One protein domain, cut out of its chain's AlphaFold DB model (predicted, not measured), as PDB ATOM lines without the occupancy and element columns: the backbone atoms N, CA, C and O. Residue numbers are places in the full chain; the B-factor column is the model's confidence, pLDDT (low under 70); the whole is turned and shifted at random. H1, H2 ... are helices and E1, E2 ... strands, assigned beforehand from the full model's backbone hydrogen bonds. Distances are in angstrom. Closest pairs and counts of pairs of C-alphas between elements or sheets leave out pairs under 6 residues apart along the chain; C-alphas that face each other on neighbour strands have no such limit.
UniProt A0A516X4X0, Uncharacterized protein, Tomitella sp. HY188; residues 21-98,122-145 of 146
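AT A GLANCE: This is residues 21 to 98 and 122 to 145 of the 146 residues of an uncharacterized protein of Tomitella sp. HY188 (UniProt A0A516X4X0). One broad, twisted sheet of eight strands makes the body, with H1 over the end of one face, by E7 and E1. From E7 at one edge, residues 126 to 140, with the short H2 among them, cross over the sheet as a strap to E8 at the other edge. The printed part has 102 residues, with two named helices and eight named strands in the order H1 E1 E2 E3 E4 E5 E6 E7 H2 E8; the class is mixed, helices and strands. The sheet, order E7 E1 E2 E3 E4 E5 E6 E8, is mixed. The whole is compact, with a radius of gyration of the C-alphas of 13.8 A and spans of 38 by 33 by 23 A.

HOW THE PARTS SIT: E1, residues 40 to 44, E2, 51 to 55, E3, 60 to 67, E4, 70 to 77, E5, 80 to 85, and E6, 90 to 95, form a meander, each strand the antiparallel neighbour of the one before, and each two in turn make a hairpin. Pairs within hydrogen-bond range are N 42 and O 53 at 2.7 A, N 54 and O 62 at 2.8 A, N 63 and O 74 at 2.8 A, N 82 and O 75 at 2.7 A, and N 83 and O 92 at 2.8 A. Edge strand E7, residues 122 to 125, is antiparallel to E1, with N 43 and O 123 at 2.8 A. Edge strand E8, residues 141 to 144, is parallel to E6, with N 93 and O 143 at 2.8 A. H1, residues 23 to 34, is on one face of the sheet, making two layers, helix and sheet. Its height over the sheet is 8.4 A; it lies over E7 and E1 and runs slantwise to the strands, at 39 degrees to E1 on the local plane. The closest C-alphas of H1 and E7 are those of Ala 26 and Cys 124, 5.4 A apart. H2, residues 130 to 133, only grazes the sheet, and is apart from H1. In H1 every O i to N i+4 pair is within hydrogen-bond range; H2 is too short for such a pair, and its one O i to N i+3 pair is within range.

IN THESE COORDINATES: H1 begins at C-alpha 23, (129.460, 223.508, 236.886), and measures 17.0 A. E3 measures 22.8 A, E4 22.7 A, E5 17.0 A and E6 17.1 A. E8 ends at C-alpha 144, (153.419, 195.433, 232.584).

THE WHOLE: The C-alphas farthest apart are those of Gly 24 and Glu 141, 38.5 A. Residues 99 to 121 are not printed; C-alphas 98 and 122 are 28.8 A apart across the cut. Of the links printed whole, none is long. Mean pLDDT of the printed part is 86.8; residues 97, 98 and 145 are under 70.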
ATOM      1  N   ALA A  21     126.283 217.979 242.305       79.69
ATOM      2  CA  ALA A  21     126.669 219.324 241.908       79.69
ATOM      3  C   ALA A  21     127.048 219.367 240.428       79.69
ATOM      4  O   ALA A  21     127.541 218.389 239.871       79.69
ATOM      5  N   THR A  22     126.858 220.525 239.801       79.81
ATOM      6  CA  THR A  22     127.218 220.782 238.400       79.81
ATOM      7  C   THR A  22     128.051 222.063 238.295       79.81
ATOM      8  O   THR A  22     128.118 222.867 239.229       79.81
ATOM      9  N   GLY A  23     128.725 222.268 237.162       77.69
ATOM     10  CA  GLY A  23     129.460 223.508 236.886       77.69
ATOM     11  C   GLY A  23     130.568 223.820 237.904       77.69
ATOM     12  O   GLY A  23     131.428 222.987 238.176       77.69
ATOM     13  N   GLY A  24     130.583 225.041 238.450       73.50
ATOM     14  CA  GLY A  24     131.639 225.495 239.369       73.50
ATOM     15  C   GLY A  24     131.720 224.701 240.680       73.50
ATOM     16  O   GLY A  24     132.819 224.465 241.177       73.50
ATOM     17  N   ASP A  25     130.584 224.231 241.195       81.62
ATOM     18  CA  ASP A  25     130.530 223.453 242.439       81.62
ATOM     19  C   ASP A  25     131.087 222.035 242.232       81.62
ATOM     20  O   ASP A  25     131.825 221.525 243.073       81.62
ATOM     21  N   ALA A  26     130.823 221.431 241.068       82.12
ATOM     22  CA  ALA A  26     131.437 220.169 240.653       82.12
ATOM     23  C   ALA A  26     132.972 220.269 240.594       82.12
ATOM     24  O   ALA A  26     133.679 219.376 241.064       82.12
ATOM     25  N   VAL A  27     133.502 221.383 240.073       83.06
ATOM     26  CA  VAL A  27     134.953 221.636 240.042       83.06
ATOM     27  C   VAL A  27     135.534 221.739 241.451       83.06
ATOM     28  O   VAL A  27     136.581 221.149 241.713       83.06
ATOM     29  N   ALA A  28     134.853 222.433 242.364       84.25
ATOM     30  CA  ALA A  28     135.283 222.524 243.757       84.25
ATOM     31  C   ALA A  28     135.297 221.144 244.441       84.25
ATOM     32  O   ALA A  28     136.268 220.812 245.115       84.25
ATOM     33  N   MET A  29     134.280 220.305 244.208       88.06
ATOM     34  CA  MET A  29     134.245 218.936 244.740       88.06
ATOM     35  C   MET A  29     135.404 218.077 244.227       88.06
ATOM     36  O   MET A  29     136.034 217.364 245.008       88.06
ATOM     37  N   MET A  30     135.718 218.157 242.930       87.50
ATOM     38  CA  MET A  30     136.872 217.456 242.357       87.50
ATOM     39  C   MET A  30     138.190 217.919 242.974       87.50
ATOM     40  O   MET A  30     139.038 217.083 243.275       87.50
ATOM     41  N   GLN A  31     138.362 219.228 243.183       86.81
ATOM     42  CA  GLN A  31     139.558 219.778 243.826       86.81
ATOM     43  C   GLN A  31     139.710 219.265 245.258       86.81
ATOM     44  O   GLN A  31     140.753 218.708 245.582       86.81
ATOM     45  N   SER A  32     138.652 219.329 246.068       88.00
ATOM     46  CA  SER A  32     138.666 218.788 247.432       88.00
ATOM     47  C   SER A  32     138.977 217.288 247.466       88.00
ATOM     48  O   SER A  32     139.772 216.846 248.290       88.00
ATOM     49  N   ALA A  33     138.414 216.492 246.549       90.00
ATOM     50  CA  ALA A  33     138.737 215.069 246.454       90.00
ATOM     51  C   ALA A  33     140.207 214.825 246.067       90.00
ATOM     52  O   ALA A  33     140.834 213.935 246.636       90.00
ATOM     53  N   MET A  34     140.780 215.611 245.146       88.31
ATOM     54  CA  MET A  34     142.209 215.536 244.793       88.31
ATOM     55  C   MET A  34     143.119 215.946 245.956       88.31
ATOM     56  O   MET A  34     144.153 215.318 246.163       88.31
ATOM     57  N   ASP A  35     142.704 216.923 246.763       87.19
ATOM     58  CA  ASP A  35     143.414 217.350 247.977       87.19
ATOM     59  C   ASP A  35     143.283 216.332 249.135       87.19
ATOM     60  O   ASP A  35     143.853 216.512 250.214       87.19
ATOM     61  N   GLY A  36     142.554 215.228 248.918       84.81
ATOM     62  CA  GLY A  36     142.353 214.154 249.892       84.81
ATOM     63  C   GLY A  36     141.234 214.425 250.900       84.81
ATOM     64  O   GLY A  36     141.061 213.661 251.850       84.81
ATOM     65  N   GLU A  37     140.441 215.475 250.698       85.56
ATOM     66  CA  GLU A  37     139.294 215.841 251.533       85.56
ATOM     67  C   GLU A  37     138.017 215.102 251.090       85.56
ATOM     68  O   GLU A  37     136.968 215.700 250.854       85.56
ATOM     69  N   GLY A  38     138.104 213.773 250.981       87.81
ATOM     70  CA  GLY A  38     136.989 212.892 250.624       87.81
ATOM     71  C   GLY A  38     137.139 212.232 249.254       87.81
ATOM     72  O   GLY A  38     138.244 212.035 248.753       87.81
ATOM     73  N   ALA A  39     136.007 211.840 248.672       90.88
ATOM     74  CA  ALA A  39     135.943 211.165 247.386       90.88
ATOM     75  C   ALA A  39     134.734 211.653 246.587       90.88
ATOM     76  O   ALA A  39     133.699 212.003 247.158       90.88
ATOM     77  N   VAL A  40     134.855 211.657 245.263       93.25
ATOM     78  CA  VAL A  40     133.804 212.123 244.355       93.25
ATOM     79  C   VAL A  40     133.708 211.206 243.145       93.25
ATOM     80  O   VAL A  40     134.709 210.650 242.693       93.25
ATOM     81  N   THR A  41     132.504 211.050 242.603       93.38
ATOM     82  CA  THR A  41     132.288 210.569 241.239       93.38
ATOM     83  C   THR A  41     131.589 211.639 240.423       93.38
ATOM     84  O   THR A  41     130.544 212.123 240.830       93.38
ATOM     85  N   CYS A  42     132.130 211.948 239.254       90.94
ATOM     86  CA  CYS A  42     131.539 212.812 238.254       90.94
ATOM     87  C   CYS A  42     131.126 211.994 237.037       90.94
ATOM     88  O   CYS A  42     131.941 211.274 236.467       90.94
ATOM     89  N   GLU A  43     129.873 212.113 236.634       89.94
ATOM     90  CA  GLU A  43     129.332 211.511 235.423       89.94
ATOM     91  C   GLU A  43     129.258 212.587 234.337       89.94
ATOM     92  O   GLU A  43     128.819 213.710 234.584       89.94
ATOM     93  N   ILE A  44     129.713 212.240 233.139       86.19
ATOM     94  CA  ILE A  44     129.611 213.044 231.927       86.19
ATOM     95  C   ILE A  44     128.425 212.493 231.141       86.19
ATOM     96  O   ILE A  44     128.483 211.372 230.633       86.19
ATOM     97  N   THR A  45     127.354 213.277 231.041       79.31
ATOM     98  CA  THR A  45     126.110 212.900 230.353       79.31
ATOM     99  C   THR A  45     126.048 213.414 228.915       79.31
ATOM    100  O   THR A  45     124.962 213.576 228.363       79.31
ATOM    101  N   ASP A  46     127.204 213.682 228.308       77.75
ATOM    102  CA  ASP A  46     127.300 214.046 226.897       77.75
ATOM    103  C   ASP A  46     126.773 212.900 226.013       77.75
ATOM    104  O   ASP A  46     127.163 211.741 226.179       77.75
ATOM    105  N   GLU A  47     125.857 213.208 225.089       70.19
ATOM    106  CA  GLU A  47     125.211 212.198 224.237       70.19
ATOM    107  C   GLU A  47     126.179 211.574 223.216       70.19
ATOM    108  O   GLU A  47     125.937 210.463 222.736       70.19
ATOM    109  N   GLU A  48     127.268 212.266 222.869       74.25
ATOM    110  CA  GLU A  48     128.262 211.793 221.907       74.25
ATOM    111  C   GLU A  48     129.370 210.985 222.595       74.25
ATOM    112  O   GLU A  48     129.865 210.008 222.025       74.25
ATOM    113  N   GLN A  49     129.767 211.382 223.807       72.75
ATOM    114  CA  GLN A  49     130.851 210.760 224.573       72.75
ATOM    115  C   GLN A  49     130.528 210.692 226.074       72.75
ATOM    116  O   GLN A  49     131.142 211.406 226.876       72.75
ATOM    117  N   PRO A  50     129.609 209.802 226.490       82.81
ATOM    118  CA  PRO A  50     129.339 209.609 227.901       82.81
ATOM    119  C   PRO A  50     130.550 208.985 228.596       82.81
ATOM    120  O   PRO A  50     131.278 208.165 228.029       82.81
ATOM    121  N   GLY A  51     130.757 209.351 229.852       87.62
ATOM    122  CA  GLY A  51     131.908 208.897 230.620       87.62
ATOM    123  C   GLY A  51     131.729 209.144 232.102       87.62
ATOM    124  O   GLY A  51     130.755 209.753 232.530       87.62
ATOM    125  N   SER A  52     132.680 208.678 232.898       90.94
ATOM    126  CA  SER A  52     132.679 208.971 234.325       90.94
ATOM    127  C   SER A  52     134.081 209.050 234.887       90.94
ATOM    128  O   SER A  52     135.039 208.531 234.318       90.94
ATOM    129  N   MET A  53     134.213 209.756 235.997       92.12
ATOM    130  CA  MET A  53     135.472 209.981 236.674       92.12
ATOM    131  C   MET A  53     135.263 209.873 238.177       92.12
ATOM    132  O   MET A  53     134.461 210.600 238.744       92.12
ATOM    133  N   SER A  54     135.998 208.984 238.828       94.62
ATOM    134  CA  SER A  54     136.017 208.839 240.282       94.62
ATOM    135  C   SER A  54     137.381 209.254 240.819       94.62
ATOM    136  O   SER A  54     138.390 208.892 240.224       94.62
ATOM    137  N   ILE A  55     137.427 209.997 241.925       93.38
ATOM    138  CA  ILE A  55     138.664 210.524 242.528       93.38
ATOM    139  C   ILE A  55     138.594 210.339 244.047       93.38
ATOM    140  O   ILE A  55     137.555 210.627 244.643       93.38
ATOM    141  N   ALA A  56     139.685 209.884 244.665       93.44
ATOM    142  CA  ALA A  56     139.848 209.815 246.117       93.44
ATOM    143  C   ALA A  56     141.322 210.031 246.508       93.44
ATOM    144  O   ALA A  56     142.063 209.075 246.733       93.44
ATOM    145  N   GLY A  57     141.746 211.289 246.595       89.38
ATOM    146  CA  GLY A  57     143.134 211.689 246.830       89.38
ATOM    147  C   GLY A  57     143.906 212.026 245.553       89.38
ATOM    148  O   GLY A  57     143.403 211.902 244.435       89.38
ATOM    149  N   GLU A  58     145.152 212.463 245.738       85.19
ATOM    150  CA  GLU A  58     146.017 213.015 244.682       85.19
ATOM    151  C   GLU A  58     146.395 211.972 243.615       85.19
ATOM    152  O   GLU A  58     146.540 212.271 242.428       85.19
ATOM    153  N   ASP A  59     146.559 210.724 244.037       87.81
ATOM    154  CA  ASP A  59     147.140 209.642 243.256       87.81
ATOM    155  C   ASP A  59     146.192 208.452 243.078       87.81
ATOM    156  O   ASP A  59     146.617 207.394 242.613       87.81
ATOM    157  N   ARG A  60     144.896 208.627 243.364       91.81
ATOM    158  CA  ARG A  60     143.892 207.577 243.183       91.81
ATOM    159  C   ARG A  60     142.655 208.094 242.457       91.81
ATOM    160  O   ARG A  60     141.814 208.793 243.020       91.81
ATOM    161  N   TYR A  61     142.537 207.731 241.183       93.25
ATOM    162  CA  TYR A  61     141.412 208.126 240.338       93.25
ATOM    163  C   TYR A  61     141.139 207.104 239.239       93.25
ATOM    164  O   TYR A  61     142.044 206.417 238.775       93.25
ATOM    165  N   ARG A  62     139.898 207.039 238.764       94.25
ATOM    166  CA  ARG A  62     139.502 206.240 237.604       94.25
ATOM    167  C   ARG A  62     138.730 207.097 236.625       94.25
ATOM    168  O   ARG A  62     137.855 207.842 237.038       94.25
ATOM    169  N   ILE A  63     139.026 206.949 235.343       91.88
ATOM    170  CA  ILE A  63     138.312 207.573 234.235       91.88
ATOM    171  C   ILE A  63     137.757 206.458 233.349       91.88
ATOM    172  O   ILE A  63     138.483 205.538 232.965       91.88
ATOM    173  N   LEU A  64     136.472 206.547 233.033       90.88
ATOM    174  CA  LEU A  64     135.778 205.743 232.042       90.88
ATOM    175  C   LEU A  64     135.537 206.635 230.832       90.88
ATOM    176  O   LEU A  64     134.795 207.613 230.915       90.88
ATOM    177  N   ALA A  65     136.162 206.295 229.713       84.25
ATOM    178  CA  ALA A  65     135.969 206.979 228.445       84.25
ATOM    179  C   ALA A  65     135.283 206.036 227.456       84.25
ATOM    180  O   ALA A  65     135.720 204.896 227.284       84.25
ATOM    181  N   GLN A  66     134.238 206.510 226.780       81.06
ATOM    182  CA  GLN A  66     133.645 205.781 225.665       81.06
ATOM    183  C   GLN A  66     134.288 206.203 224.345       81.06
ATOM    184  O   GLN A  66     134.373 207.384 224.020       81.06
ATOM    185  N   SER A  67     134.737 205.228 223.559       72.44
ATOM    186  CA  SER A  67     135.283 205.444 222.221       72.44
ATOM    187  C   SER A  67     134.691 204.424 221.257       72.44
ATOM    188  O   SER A  67     134.858 203.223 221.437       72.44
ATOM    189  N   GLY A  68     133.951 204.888 220.245       71.31
ATOM    190  CA  GLY A  68     133.390 204.005 219.216       71.31
ATOM    191  C   GLY A  68     132.405 202.947 219.738       71.31
ATOM    192  O   GLY A  68     132.306 201.877 219.145       71.31
ATOM    193  N   GLY A  69     131.695 203.233 220.837       76.88
ATOM    194  CA  GLY A  69     130.788 202.287 221.505       76.88
ATOM    195  C   GLY A  69     131.479 201.322 222.473       76.88
ATOM    196  O   GLY A  69     130.852 200.379 222.950       76.88
ATOM    197  N   GLU A  70     132.762 201.538 222.758       84.06
ATOM    198  CA  GLU A  70     133.566 200.716 223.655       84.06
ATOM    199  C   GLU A  70     133.976 201.523 224.889       84.06
ATOM    200  O   GLU A  70     134.423 202.662 224.756       84.06
ATOM    201  N   THR A  71     133.865 200.935 226.082       89.00
ATOM    202  CA  THR A  71     134.308 201.572 227.331       89.00
ATOM    203  C   THR A  71     135.762 201.221 227.613       89.00
ATOM    204  O   THR A  71     136.115 200.046 227.753       89.00
ATOM    205  N   VAL A  72     136.602 202.244 227.724       91.50
ATOM    206  CA  VAL A  72     137.992 202.141 228.166       91.50
ATOM    207  C   VAL A  72     138.101 202.711 229.572       91.50
ATOM    208  O   VAL A  72     137.645 203.816 229.852       91.50
ATOM    209  N   ASN A  73     138.738 201.951 230.448       93.50
ATOM    210  CA  ASN A  73     139.024 202.317 231.818       93.50
ATOM    211  C   ASN A  73     140.489 202.698 231.945       93.50
ATOM    212  O   ASN A  73     141.366 201.962 231.490       93.50
ATOM    213  N   LEU A  74     140.737 203.808 232.622       93.69
ATOM    214  CA  LEU A  74     142.046 204.205 233.107       93.69
ATOM    215  C   LEU A  74     141.937 204.373 234.617       93.69
ATOM    216  O   LEU A  74     141.181 205.219 235.074       93.69
ATOM    217  N   LEU A  75     142.674 203.583 235.388       94.44
ATOM    218  CA  LEU A  75     142.747 203.684 236.846       94.44
ATOM    219  C   LEU A  75     144.175 204.027 237.236       94.44
ATOM    220  O   LEU A  75     145.102 203.334 236.831       94.44
ATOM    221  N   ARG A  76     144.346 205.047 238.062       93.44
ATOM    222  CA  ARG A  76     145.559 205.258 238.835       93.44
ATOM    223  C   ARG A  76     145.297 204.856 240.279       93.44
ATOM    224  O   ARG A  76     144.291 205.268 240.850       93.44
ATOM    225  N   ASP A  77     146.203 204.068 240.835       92.38
ATOM    226  CA  ASP A  77     146.225 203.688 242.243       92.38
ATOM    227  C   ASP A  77     147.658 203.842 242.770       92.38
ATOM    228  O   ASP A  77     148.541 203.011 242.531       92.38
ATOM    229  N   GLY A  78     147.922 204.995 243.382       89.88
ATOM    230  CA  GLY A  78     149.256 205.418 243.779       89.88
ATOM    231  C   GLY A  78     150.178 205.623 242.574       89.88
ATOM    232  O   GLY A  78     149.961 206.481 241.708       89.88
ATOM    233  N   SER A  79     151.246 204.826 242.523       89.50
ATOM    234  CA  SER A  79     152.187 204.807 241.401       89.50
ATOM    235  C   SER A  79     151.750 203.892 240.266       89.50
ATOM    236  O   SER A  79     152.372 203.926 239.216       89.50
ATOM    237  N   ASP A  80     150.742 203.045 240.445       91.06
ATOM    238  CA  ASP A  80     150.324 202.115 239.402       91.06
ATOM    239  C   ASP A  80     149.233 202.737 238.526       91.06
ATOM    240  O   ASP A  80     148.285 203.341 239.022       91.06
ATOM    241  N   VAL A  81     149.351 202.571 237.210       92.19
ATOM    242  CA  VAL A  81     148.345 202.983 236.228       92.19
ATOM    243  C   VAL A  81     147.903 201.764 235.436       92.19
ATOM    244  O   VAL A  81     148.712 201.100 234.794       92.19
ATOM    245  N   TYR A  82     146.609 201.495 235.454       93.44
ATOM    246  CA  TYR A  82     145.953 200.389 234.782       93.44
ATOM    247  C   TYR A  82     145.103 200.929 233.639       93.44
ATOM    248  O   TYR A  82     144.370 201.901 233.811       93.44
ATOM    249  N   VAL A  83     145.171 200.281 232.480       93.31
ATOM    250  CA  VAL A  83     144.328 200.588 231.325       93.31
ATOM    251  C   VAL A  83     143.736 199.298 230.786       93.31
ATOM    252  O   VAL A  83     144.471 198.372 230.445       93.31
ATOM    253  N   TRP A  84     142.416 199.222 230.685       93.38
ATOM    254  CA  TRP A  84     141.737 198.068 230.098       93.38
ATOM    255  C   TRP A  84     140.430 198.481 229.438       93.38
ATOM    256  O   TRP A  84     139.877 199.542 229.706       93.38
ATOM    257  N   LYS A  85     139.923 197.619 228.566       92.50
ATOM    258  CA  LYS A  85     138.619 197.781 227.934       92.50
ATOM    259  C   LYS A  85     137.612 196.855 228.604       92.50
ATOM    260  O   LYS A  85     137.960 195.718 228.924       92.50
ATOM    261  N   ASP A  86     136.376 197.308 228.780       89.69
ATOM    262  CA  ASP A  86     135.318 196.465 229.345       89.69
ATOM    263  C   ASP A  86     135.113 195.189 228.515       89.69
ATOM    264  O   ASP A  86     135.066 195.212 227.282       89.69
ATOM    265  N   GLY A  87     135.019 194.054 229.210       88.06
ATOM    266  CA  GLY A  87     134.905 192.728 228.601       88.06
ATOM    267  C   GLY A  87     136.202 192.177 227.996       88.06
ATOM    268  O   GLY A  87     136.196 191.054 227.490       88.06
ATOM    269  N   SER A  88     137.313 192.923 228.037       90.88
ATOM    270  CA  SER A  88     138.635 192.396 227.684       90.88
ATOM    271  C   SER A  88     139.200 191.576 228.848       90.88
ATOM    272  O   SER A  88     139.247 192.094 229.959       90.88
ATOM    273  N   PRO A  89     139.704 190.349 228.617       93.62
ATOM    274  CA  PRO A  89     140.380 189.569 229.657       93.62
ATOM    275  C   PRO A  89     141.796 190.083 229.956       93.62
ATOM    276  O   PRO A  89     142.461 189.580 230.855       93.62
ATOM    277  N   THR A  90     142.293 191.044 229.175       93.31
ATOM    278  CA  THR A  90     143.643 191.590 229.312       93.31
ATOM    279  C   THR A  90     143.627 193.110 229.390       93.31
ATOM    280  O   THR A  90     142.791 193.782 228.772       93.31
ATOM    281  N   GLY A  91     144.595 193.640 230.133       93.00
ATOM    282  CA  GLY A  91     144.848 195.064 230.296       93.00
ATOM    283  C   GLY A  91     146.342 195.366 230.346       93.00
ATOM    284  O   GLY A  91     147.191 194.472 230.349       93.00
ATOM    285  N   MET A  92     146.671 196.648 230.392       93.44
ATOM    286  CA  MET A  92     148.032 197.142 230.561       93.44
ATOM    287  C   MET A  92     148.193 197.741 231.952       93.44
ATOM    288  O   MET A  92     147.303 198.438 232.431       93.44
ATOM    289  N   LYS A  93     149.344 197.499 232.573       92.19
ATOM    290  CA  LYS A  93     149.792 198.169 233.790       92.19
ATOM    291  C   LYS A  93     151.086 198.917 233.494       92.19
ATOM    292  O   LYS A  93     151.995 198.362 232.889       92.19
ATOM    293  N   THR A  94     151.194 200.156 233.938       90.62
ATOM    294  CA  THR A  94     152.429 200.944 233.899       90.62
ATOM    295  C   THR A  94     152.631 201.653 235.234       90.62
ATOM    296  O   THR A  94     151.742 201.629 236.085       90.62
ATOM    297  N   THR A  95     153.795 202.261 235.438       87.88
ATOM    298  CA  THR A  95     154.101 203.038 236.639       87.88
ATOM    299  C   THR A  95     154.062 204.527 236.297       87.88
ATOM    300  O   THR A  95     154.702 204.978 235.352       87.88
ATOM    301  N   ALA A  96     153.270 205.297 237.040       77.88
ATOM    302  CA  ALA A  96     153.315 206.747 237.035       77.88
ATOM    303  C   ALA A  96     154.547 207.198 237.824       77.88
ATOM    304  O   ALA A  96     154.552 207.188 239.057       77.88
ATOM    305  N   ASP A  97     155.592 207.613 237.117       64.38
ATOM    306  CA  ASP A  97     156.746 208.216 237.766       64.38
ATOM    307  C   ASP A  97     156.359 209.616 238.261       64.38
ATOM    308  O   ASP A  97     155.897 210.462 237.494       64.38
ATOM    309  N   SER A  98     156.604 209.905 239.541       52.06
ATOM    310  CA  SER A  98     156.362 211.225 240.150       52.06
ATOM    311  C   SER A  98     157.169 212.365 239.506       52.06
ATOM    312  O   SER A  98     156.884 213.536 239.745       52.06
ATOM    313  N   MET A 122     128.034 217.726 233.212       83.94
ATOM    314  CA  MET A 122     128.806 216.985 234.192       83.94
ATOM    315  C   MET A 122     128.149 217.153 235.549       83.94
ATOM    316  O   MET A 122     127.981 218.277 236.033       83.94
ATOM    317  N   GLU A 123     127.815 216.025 236.160       88.88
ATOM    318  CA  GLU A 123     127.231 215.962 237.491       88.88
ATOM    319  C   GLU A 123     128.152 215.164 238.411       88.88
ATOM    320  O   GLU A 123     128.444 213.998 238.155       88.88
ATOM    321  N   CYS A 124     128.619 215.798 239.481       90.06
ATOM    322  CA  CYS A 124     129.469 215.188 240.494       90.06
ATOM    323  C   CYS A 124     128.671 214.889 241.753       90.06
ATOM    324  O   CYS A 124     127.923 215.741 242.208       90.06
ATOM    325  N   SER A 125     128.866 213.717 242.348       89.12
ATOM    326  CA  SER A 125     128.288 213.322 243.628       89.12
ATOM    327  C   SER A 125     129.335 212.631 244.498       89.12
ATOM    328  O   SER A 125     130.220 211.923 244.011       89.12
ATOM    329  N   THR A 126     129.224 212.827 245.808       86.62
ATOM    330  CA  THR A 126     129.998 212.096 246.822       86.62
ATOM    331  C   THR A 126     129.303 210.803 247.264       86.62
ATOM    332  O   THR A 126     129.766 210.142 248.192       86.62
ATOM    333  N   ASP A 127     128.167 210.456 246.654       76.75
ATOM    334  CA  ASP A 127     127.417 209.244 246.965       76.75
ATOM    335  C   ASP A 127     127.989 208.004 246.280       76.75
ATOM    336  O   ASP A 127     128.434 208.019 245.128       76.75
ATOM    337  N   GLY A 128     127.871 206.881 246.984       75.50
ATOM    338  CA  GLY A 128     128.255 205.566 246.492       75.50
ATOM    339  C   GLY A 128     129.632 205.109 246.963       75.50
ATOM    340  O   GLY A 128     130.371 205.817 247.642       75.50
ATOM    341  N   ASP A 129     129.954 203.865 246.623       83.94
ATOM    342  CA  ASP A 129     131.211 203.229 247.004       83.94
ATOM    343  C   ASP A 129     132.306 203.593 245.989       83.94
ATOM    344  O   ASP A 129     132.544 202.886 245.005       83.94
ATOM    345  N   VAL A 130     132.916 204.768 246.181       86.62
ATOM    346  CA  VAL A 130     134.006 205.252 245.320       86.62
ATOM    347  C   VAL A 130     135.226 204.331 245.418       86.62
ATOM    348  O   VAL A 130     135.884 204.084 244.409       86.62
ATOM    349  N   ASP A 131     135.484 203.740 246.586       85.44
ATOM    350  CA  ASP A 131     136.582 202.792 246.780       85.44
ATOM    351  C   ASP A 131     136.429 201.545 245.900       85.44
ATOM    352  O   ASP A 131     137.393 201.118 245.256       85.44
ATOM    353  N   ALA A 132     135.211 201.004 245.799       85.50
ATOM    354  CA  ALA A 132     134.917 199.899 244.891       85.50
ATOM    355  C   ALA A 132     135.135 200.277 243.414       85.50
ATOM    356  O   ALA A 132     135.578 199.444 242.621       85.50
ATOM    357  N   LYS A 133     134.869 201.533 243.025       86.94
ATOM    358  CA  LYS A 133     135.148 202.022 241.660       86.94
ATOM    359  C   LYS A 133     136.645 202.178 241.397       86.94
ATOM    360  O   LYS A 133     137.083 201.971 240.264       86.94
ATOM    361  N   LEU A 134     137.425 202.499 242.426       92.00
ATOM    362  CA  LEU A 134     138.873 202.722 242.384       92.00
ATOM    363  C   LEU A 134     139.686 201.444 242.642       92.00
ATOM    364  O   LEU A 134     140.732 201.486 243.288       92.00
ATOM    365  N   THR A 135     139.189 200.308 242.154       91.94
ATOM    366  CA  THR A 135     139.854 199.006 242.255       91.94
ATOM    367  C   THR A 135     139.939 198.380 240.865       91.94
ATOM    368  O   THR A 135     138.950 198.354 240.125       91.94
ATOM    369  N   ALA A 136     141.132 197.912 240.485       89.94
ATOM    370  CA  ALA A 136     141.315 197.161 239.249       89.94
ATOM    371  C   ALA A 136     140.609 195.802 239.383       89.94
ATOM    372  O   ALA A 136     140.696 195.183 240.443       89.94
ATOM    373  N   PRO A 137     139.902 195.326 238.351       92.50
ATOM    374  CA  PRO A 137     139.160 194.080 238.452       92.50
ATOM    375  C   PRO A 137     140.098 192.856 238.440       92.50
ATOM    376  O   PRO A 137     141.083 192.825 237.701       92.50
ATOM    377  N   ASP A 138     139.775 191.838 239.244       92.44
ATOM    378  CA  ASP A 138     140.595 190.624 239.410       92.44
ATOM    379  C   ASP A 138     140.547 189.671 238.199       92.44
ATOM    380  O   ASP A 138     141.378 188.770 238.075       92.44
ATOM    381  N   ASP A 139     139.554 189.824 237.318       92.12
ATOM    382  CA  ASP A 139     139.346 188.997 236.125       92.12
ATOM    383  C   ASP A 139     140.081 189.518 234.878       92.12
ATOM    384  O   ASP A 139     139.984 188.910 233.809       92.12
ATOM    385  N   VAL A 140     140.850 190.605 235.012       94.50
ATOM    386  CA  VAL A 140     141.688 191.168 233.948       94.50
ATOM    387  C   VAL A 140     143.162 190.885 234.231       94.50
ATOM    388  O   VAL A 140     143.728 191.315 235.234       94.50
ATOM    389  N   GLU A 141     143.828 190.206 233.300       94.50
ATOM    390  CA  GLU A 141     145.271 189.988 233.373       94.50
ATOM    391  C   GLU A 141     146.025 191.238 232.899       94.50
ATOM    392  O   GLU A 141     146.075 191.555 231.705       94.50
ATOM    393  N   PHE A 142     146.634 191.955 233.846       93.00
ATOM    394  CA  PHE A 142     147.410 193.158 233.559       93.00
ATOM    395  C   PHE A 142     148.862 192.839 233.219       93.00
ATOM    396  O   PHE A 142     149.634 192.357 234.050       93.00
ATOM    397  N   GLN A 143     149.253 193.173 231.994       91.06
ATOM    398  CA  GLN A 143     150.629 193.047 231.532       91.06
ATOM    399  C   GLN A 143     151.381 194.348 231.792       91.06
ATOM    400  O   GLN A 143     150.895 195.427 231.450       91.06
ATOM    401  N   THR A 144     152.570 194.258 232.387       85.69
ATOM    402  CA  THR A 144     153.419 195.433 232.584       85.69
ATOM    403  C   THR A 144     153.914 195.936 231.231       85.69
ATOM    404  O   THR A 144     154.506 195.171 230.467       85.69
ATOM    405  N   ALA A 145     153.645 197.204 230.922       69.44
ATOM    406  CA  ALA A 145     154.228 197.866 229.766       69.44
ATOM    407  C   ALA A 145     155.770 197.851 229.894       69.44
ATOM    408  O   ALA A 145     156.272 197.996 231.012       69.44
TER     409      ALA A 145